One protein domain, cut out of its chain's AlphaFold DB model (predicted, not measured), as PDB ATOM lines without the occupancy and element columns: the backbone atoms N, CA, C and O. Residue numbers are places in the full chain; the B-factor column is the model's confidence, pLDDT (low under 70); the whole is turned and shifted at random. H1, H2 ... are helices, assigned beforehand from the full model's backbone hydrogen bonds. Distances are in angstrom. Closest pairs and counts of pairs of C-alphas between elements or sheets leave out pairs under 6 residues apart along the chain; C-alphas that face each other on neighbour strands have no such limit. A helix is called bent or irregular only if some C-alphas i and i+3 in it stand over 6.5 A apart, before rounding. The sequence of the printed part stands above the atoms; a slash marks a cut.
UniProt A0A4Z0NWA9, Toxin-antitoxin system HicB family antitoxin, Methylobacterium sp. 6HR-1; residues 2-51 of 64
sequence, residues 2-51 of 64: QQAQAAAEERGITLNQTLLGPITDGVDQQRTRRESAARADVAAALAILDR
ATOM      1  N   GLN A   2      11.053 -65.140  40.087       75.62
ATOM      2  CA  GLN A   2      11.566 -64.529  41.332       75.62
ATOM      3  C   GLN A   2      11.386 -62.999  41.411       75.62
ATOM      4  O   GLN A   2      10.976 -62.489  42.444       75.62
ATOM      5  N   GLN A   3      11.604 -62.270  40.311       77.19
ATOM      6  CA  GLN A   3      11.444 -60.805  40.285       77.19
ATOM      7  C   GLN A   3      10.000 -60.338  40.523       77.19
ATOM      8  O   GLN A   3       9.774 -59.397  41.273       77.19
ATOM      9  N   ALA A   4       9.014 -61.007  39.917       76.44
ATOM     10  CA  ALA A   4       7.604 -60.663  40.107       76.44
ATOM     11  C   ALA A   4       7.130 -60.970  41.538       76.44
ATOM     12  O   ALA A   4       6.245 -60.296  42.054       76.44
ATOM     13  N   GLN A   5       7.740 -61.969  42.179       78.56
ATOM     14  CA  GLN A   5       7.448 -62.362  43.554       78.56
ATOM     15  C   GLN A   5       8.060 -61.379  44.561       78.56
ATOM     16  O   GLN A   5       7.342 -60.893  45.426       78.56
ATOM     17  N   ALA A   6       9.317 -60.975  44.362       83.56
ATOM     18  CA  ALA A   6       9.950 -59.912  45.147       83.56
ATOM     19  C   ALA A   6       9.190 -58.576  45.030       83.56
ATOM     20  O   ALA A   6       8.928 -57.921  46.033       83.56
ATOM     21  N   ALA A   7       8.750 -58.209  43.821       79.25
ATOM     22  CA  ALA A   7       7.949 -57.005  43.600       79.25
ATOM     23  C   ALA A   7       6.550 -57.082  44.241       79.25
ATOM     24  O   ALA A   7       5.983 -56.057  44.614       79.25
ATOM     25  N   ALA A   8       5.975 -58.285  44.353       82.75
ATOM     26  CA  ALA A   8       4.710 -58.513  45.046       82.75
ATOM     27  C   ALA A   8       4.868 -58.332  46.566       82.75
ATOM     28  O   ALA A   8       4.078 -57.621  47.184       82.75
ATOM     29  N   GLU A   9       5.930 -58.902  47.142       85.38
ATOM     30  CA  GLU A   9       6.279 -58.761  48.561       85.38
ATOM     31  C   GLU A   9       6.592 -57.307  48.938       85.38
ATOM     32  O   GLU A   9       6.034 -56.797  49.907       85.38
ATOM     33  N   GLU A  10       7.404 -56.608  48.138       85.56
ATOM     34  CA  GLU A  10       7.752 -55.193  48.347       85.56
ATOM     35  C   GLU A  10       6.516 -54.282  48.349       85.56
ATOM     36  O   GLU A  10       6.429 -53.326  49.119       85.56
ATOM     37  N   ARG A  11       5.533 -54.591  47.499       80.12
ATOM     38  CA  ARG A  11       4.304 -53.803  47.344       80.12
ATOM     39  C   ARG A  11       3.155 -54.286  48.234       80.12
ATOM     40  O   ARG A  11       2.091 -53.672  48.207       80.12
ATOM     41  N   GLY A  12       3.339 -55.367  48.997       84.38
ATOM     42  CA  GLY A  12       2.295 -55.962  49.838       84.38
ATOM     43  C   GLY A  12       1.077 -56.474  49.059       84.38
ATOM     44  O   GLY A  12      -0.021 -56.547  49.611       84.38
ATOM     45  N   ILE A  13       1.246 -56.802  47.776       86.00
ATOM     46  CA  ILE A  13       0.183 -57.286  46.887       86.00
ATOM     47  C   ILE A  13       0.454 -58.730  46.468       86.00
ATOM     48  O   ILE A  13       1.553 -59.255  46.608       86.00
ATOM     49  N   THR A  14      -0.561 -59.406  45.940       87.44
ATOM     50  CA  THR A  14      -0.393 -60.783  45.458       87.44
ATOM     51  C   THR A  14       0.387 -60.819  44.142       87.44
ATOM     52  O   THR A  14       0.289 -59.908  43.322       87.44
ATOM     53  N   LEU A  15       1.093 -61.924  43.877       83.00
ATOM     54  CA  LEU A  15       1.799 -62.139  42.607       83.00
ATOM     55  C   LEU A  15       0.880 -61.951  41.386       83.00
ATOM     56  O   LEU A  15       1.284 -61.358  40.390       83.00
ATOM     57  N   ASN A  16      -0.374 -62.400  41.479       82.12
ATOM     58  CA  ASN A  16      -1.355 -62.221  40.409       82.12
ATOM     59  C   ASN A  16      -1.695 -60.742  40.180       82.12
ATOM     60  O   ASN A  16      -1.813 -60.321  39.035       82.12
ATOM     61  N   GLN A  17      -1.800 -59.935  41.239       80.31
ATOM     62  CA  GLN A  17      -2.001 -58.487  41.112       80.31
ATOM     63  C   GLN A  17      -0.778 -57.801  40.483       80.31
ATOM     64  O   GLN A  17      -0.948 -56.955  39.609       80.31
ATOM     65  N   THR A  18       0.441 -58.219  40.839       82.69
ATOM     66  CA  THR A  18       1.683 -57.726  40.214       82.69
ATOM     67  C   THR A  18       1.747 -58.038  38.719       82.69
ATOM     68  O   THR A  18       2.226 -57.219  37.939       82.69
ATOM     69  N   LEU A  19       1.259 -59.210  38.305       81.62
ATOM     70  CA  LEU A  19       1.252 -59.623  36.900       81.62
ATOM     71  C   LEU A  19       0.123 -58.970  36.086       81.62
ATOM     72  O   LEU A  19       0.304 -58.710  34.900       81.62
ATOM     73  N   LEU A  20      -1.030 -58.699  36.704       80.62
ATOM     74  CA  LEU A  20      -2.196 -58.120  36.027       80.62
ATOM     75  C   LEU A  20      -2.105 -56.600  35.853       80.62
ATOM     76  O   LEU A  20      -2.567 -56.102  34.830       80.62
ATOM     77  N   GLY A  21      -1.483 -55.880  36.792       77.94
ATOM     78  CA  GLY A  21      -1.355 -54.416  36.745       77.94
ATOM     79  C   GLY A  21      -0.802 -53.876  35.415       77.94
ATOM     80  O   GLY A  21      -1.468 -53.072  34.770       77.94
ATOM     81  N   PRO A  22       0.340 -54.381  34.910       73.50
ATOM     82  CA  PRO A  22       0.888 -53.940  33.626       73.50
ATOM     83  C   PRO A  22      -0.036 -54.206  32.427       73.50
ATOM     84  O   PRO A  22      -0.001 -53.469  31.443       73.50
ATOM     85  N   ILE A  23      -0.860 -55.259  32.492       76.50
ATOM     86  CA  ILE A  23      -1.812 -55.606  31.428       76.50
ATOM     87  C   ILE A  23      -2.968 -54.607  31.433       76.50
ATOM     88  O   ILE A  23      -3.332 -54.090  30.378       76.50
ATOM     89  N   THR A  24      -3.527 -54.305  32.606       76.00
ATOM     90  CA  THR A  24      -4.600 -53.312  32.738       76.00
ATOM     91  C   THR A  24      -4.111 -51.911  32.383       76.00
ATOM     92  O   THR A  24      -4.746 -51.239  31.572       76.00
ATOM     93  N   ASP A  25      -2.930 -51.524  32.863       78.88
ATOM     94  CA  ASP A  25      -2.316 -50.228  32.561       78.88
ATOM     95  C   ASP A  25      -2.013 -50.094  31.060       78.88
ATOM     96  O   ASP A  25      -2.245 -49.047  30.452       78.88
ATOM     97  N   GLY A  26      -1.545 -51.175  30.428       77.62
ATOM     98  CA  GLY A  26      -1.322 -51.235  28.986       77.62
ATOM     99  C   GLY A  26      -2.612 -51.081  28.174       77.62
ATOM    100  O   GLY A  26      -2.623 -50.369  27.166       77.62
ATOM    101  N   VAL A  27      -3.713 -51.695  28.617       78.06
ATOM    102  CA  VAL A  27      -5.036 -51.570  27.979       78.06
ATOM    103  C   VAL A  27      -5.579 -50.146  28.107       78.06
ATOM    104  O   VAL A  27      -6.037 -49.580  27.109       78.06
ATOM    105  N   ASP A  28      -5.484 -49.534  29.287       78.12
ATOM    106  CA  ASP A  28      -5.953 -48.164  29.511       78.12
ATOM    107  C   ASP A  28      -5.104 -47.136  28.751       78.12
ATOM    108  O   ASP A  28      -5.637 -46.202  28.139       78.12
ATOM    109  N   GLN A  29      -3.789 -47.351  28.673       82.81
ATOM    110  CA  GLN A  29      -2.901 -46.526  27.859       82.81
ATOM    111  C   GLN A  29      -3.227 -46.648  26.363       82.81
ATOM    112  O   GLN A  29      -3.296 -45.643  25.650       82.81
ATOM    113  N   GLN A  30      -3.481 -47.861  25.872       81.62
ATOM    114  CA  GLN A  30      -3.849 -48.095  24.478       81.62
ATOM    115  C   GLN A  30      -5.237 -47.525  24.143       81.62
ATOM    116  O   GLN A  30      -5.445 -47.052  23.022       81.62
ATOM    117  N   ARG A  31      -6.190 -47.539  25.084       83.38
ATOM    118  CA  ARG A  31      -7.493 -46.867  24.941       83.38
ATOM    119  C   ARG A  31      -7.320 -45.348  24.861       83.38
ATOM    120  O   ARG A  31      -7.777 -44.742  23.896       83.38
ATOM    121  N   THR A  32      -6.571 -44.760  25.790       86.44
ATOM    122  CA  THR A  32      -6.314 -43.310  25.842       86.44
ATOM    123  C   THR A  32      -5.632 -42.799  24.570       86.44
ATOM    124  O   THR A  32      -6.005 -41.754  24.033       86.44
ATOM    125  N   ARG A  33      -4.668 -43.560  24.027       86.12
ATOM    126  CA  ARG A  33      -4.018 -43.236  22.745       86.12
ATOM    127  C   ARG A  33      -5.008 -43.238  21.582       86.12
ATOM    128  O   ARG A  33      -4.962 -42.331  20.759       86.12
ATOM    129  N   ARG A  34      -5.917 -44.219  21.518       86.56
ATOM    130  CA  ARG A  34      -6.949 -44.285  20.468       86.56
ATOM    131  C   ARG A  34      -7.933 -43.123  20.553       86.56
ATOM    132  O   ARG A  34      -8.237 -42.522  19.530       86.56
ATOM    133  N   GLU A  35      -8.407 -42.794  21.749       89.81
ATOM    134  CA  GLU A  35      -9.329 -41.670  21.958       89.81
ATOM    135  C   GLU A  35      -8.681 -40.328  21.607       89.81
ATOM    136  O   GLU A  35      -9.299 -39.494  20.948       89.81
ATOM    137  N   SER A  36      -7.417 -40.146  21.992       82.94
ATOM    138  CA  SER A  36      -6.633 -38.963  21.630       82.94
ATOM    139  C   SER A  36      -6.424 -38.872  20.116       82.94
ATOM    140  O   SER A  36      -6.634 -37.812  19.535       82.94
ATOM    141  N   ALA A  37      -6.086 -39.988  19.461       86.25
ATOM    142  CA  ALA A  37      -5.916 -40.044  18.011       86.25
ATOM    143  C   ALA A  37      -7.220 -39.744  17.252       86.25
ATOM    144  O   ALA A  37      -7.191 -39.048  16.245       86.25
ATOM    145  N   ALA A  38      -8.370 -40.208  17.753       87.94
ATOM    146  CA  ALA A  38      -9.672 -39.931  17.141       87.94
ATOM    147  C   ALA A  38     -10.060 -38.442  17.178       87.94
ATOM    148  O   ALA A  38     -10.873 -37.998  16.374       87.94
ATOM    149  N   ARG A  39      -9.491 -37.676  18.115       89.38
ATOM    150  CA  ARG A  39      -9.695 -36.226  18.249       89.38
ATOM    151  C   ARG A  39      -8.573 -35.404  17.612       89.38
ATOM    152  O   ARG A  39      -8.617 -34.179  17.688       89.38
ATOM    153  N   ALA A  40      -7.557 -36.053  17.044       88.69
ATOM    154  CA  ALA A  40      -6.403 -35.367  16.490       88.69
ATOM    155  C   ALA A  40      -6.762 -34.643  15.187       88.69
ATOM    156  O   ALA A  40      -7.466 -35.178  14.330       88.69
ATOM    157  N   ASP A  41      -6.228 -33.435  15.026       92.88
ATOM    158  CA  ASP A  41      -6.336 -32.672  13.788       92.88
ATOM    159  C   ASP A  41      -5.162 -33.021  12.863       92.88
ATOM    160  O   ASP A  41      -4.034 -32.550  13.025       92.88
ATOM    161  N   VAL A  42      -5.441 -33.889  11.889       90.69
ATOM    162  CA  VAL A  42      -4.455 -34.337  10.899       90.69
ATOM    163  C   VAL A  42      -3.997 -33.181  10.009       90.69
ATOM    164  O   VAL A  42      -2.821 -33.115   9.655       90.69
ATOM    165  N   ALA A  43      -4.890 -32.250   9.667       91.94
ATOM    166  CA  ALA A  43      -4.548 -31.123   8.806       91.94
ATOM    167  C   ALA A  43      -3.585 -30.168   9.521       91.94
ATOM    168  O   ALA A  43      -2.583 -29.757   8.938       91.94
ATOM    169  N   ALA A  44      -3.833 -29.886  10.804       91.19
ATOM    170  CA  ALA A  44      -2.920 -29.097  11.625       91.19
ATOM    171  C   ALA A  44      -1.537 -29.758  11.759       91.19
ATOM    172  O   ALA A  44      -0.524 -29.061  11.701       91.19
ATOM    173  N   ALA A  45      -1.482 -31.088  11.897       89.31
ATOM    174  CA  ALA A  45      -0.221 -31.826  11.961       89.31
ATOM    175  C   ALA A  45       0.564 -31.752  10.640       89.31
ATOM    176  O   ALA A  45       1.767 -31.503  10.653       89.31
ATOM    177  N   LEU A  46      -0.109 -31.915   9.497       91.88
ATOM    178  CA  LEU A  46       0.532 -31.809   8.183       91.88
ATOM    179  C   LEU A  46       1.010 -30.381   7.886       91.88
ATOM    180  O   LEU A  46       2.097 -30.213   7.346       91.88
ATOM    181  N   ALA A  47       0.279 -29.358   8.334       94.69
ATOM    182  CA  ALA A  47       0.671 -27.953   8.184       94.69
ATOM    183  C   ALA A  47       1.955 -27.565   8.954       94.69
ATOM    184  O   ALA A  47       2.475 -26.454   8.800       94.69
ATOM    185  N   ILE A  48       2.465 -28.441   9.828       91.25
ATOM    186  CA  ILE A  48       3.791 -28.282  10.442       91.25
ATOM    187  C   ILE A  48       4.883 -28.571   9.407       91.25
ATOM    188  O   ILE A  48       5.890 -27.865   9.383       91.25
ATOM    189  N   LEU A  49       4.671 -29.559   8.532       89.12
ATOM    190  CA  LEU A  49       5.644 -29.961   7.514       89.12
ATOM    191  C   LEU A  49       5.884 -28.849   6.488       89.12
ATOM    192  O   LEU A  49       7.016 -28.662   6.064       89.12
ATOM    193  N   ASP A  50       4.870 -28.032   6.191       91.81
ATOM    194  CA  ASP A  50       4.999 -26.861   5.307       91.81
ATOM    195  C   ASP A  50       5.992 -25.807   5.829       91.81
ATOM    196  O   ASP A  50       6.460 -24.948   5.082       91.81
ATOM    197  N   ARG A  51       6.290 -25.837   7.133       88.75
ATOM    198  CA  ARG A  51       7.226 -24.929   7.809       88.75
ATOM    199  C   ARG A  51       8.511 -25.623   8.247       88.75
ATOM    200  O   ARG A  51       9.367 -24.971   8.850       88.75
TER     201      ARG A  51
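This is residues 2 to 51 of the 64 residues of the protein "Toxin-antitoxin system HicB family antitoxin" of Methylobacterium sp. 6HR-1 (UniProt A0A4Z0NWA9). One long helix, H2, makes most of the length of this slender model, with a shorter helix at each end: H1 lies across the beginning of H2 and packs on it, while H3 turns off beyond the other end without packing on either helix. There is no shared core; residues 20 to 51, which include most of H2 and the whole of H3, stand free. The printed part has 50 residues with three named helices, in the order H1, H2, H3, and no named strand, and its class is all helix. The whole is extended, with a radius of gyration of the C-alphas of 18.9 A, and its outline is a rod spanning 53 by 20 by 13 A.

The longest helix, H2, holds residues 15 to 38 and measures 35.7 A from first to last C-alpha; C-alpha 15 is at (1.799, -62.139, 42.607) and C-alpha 38 is at (-9.672, -39.931, 17.141). H2 is only just irregular: C-alphas 19 and 22 are 6.6 A apart, against about 5 A in a regular helix, and its line is a rough one. Before it comes H1, residues 2 to 11, 14.3 A long, beginning with C-alpha 2 at (11.566, -64.529, 41.332). After H2 comes H3, residues 42 to 49, 11.5 A long, ending with C-alpha 49 at (5.644, -29.961, 7.514).

H2 touches H1 with residues 15 to 19 alone, and the closest C-alphas of the two helices are those of Ala 8 and Leu 15, 5.3 A apart. The lines of H1 and H2 stand about perpendicular, at 83 degrees, and their centres are 20.4 A apart. H3 is apart from H2, although it follows H2 in the chain, and it is also apart from H1. In H1 every O i to N i+4 pair is within hydrogen-bond range, while in H2 18 of 20 are, and in H3 2 of 4. In H3 5 of 5 O i to N i+3 pairs are within that range.

The two C-alphas farthest apart are those of Glu 9 and Asp 50, at 53.8 A, and the first and last printed C-alphas, of Gln 2 and Arg 51, are 52.1 A apart. The link from H1 to H2 and the link from H2 to H3 are both tight, with 3 residues in each. The printed part runs from residue 2 to residue 51 of a full chain of 64 residues and has no cut. The mean pLDDT of the printed part is 84.1, and no printed residue is under 70; by helix, the mean is 80 in H1, 82 in H2 and 91 in H3.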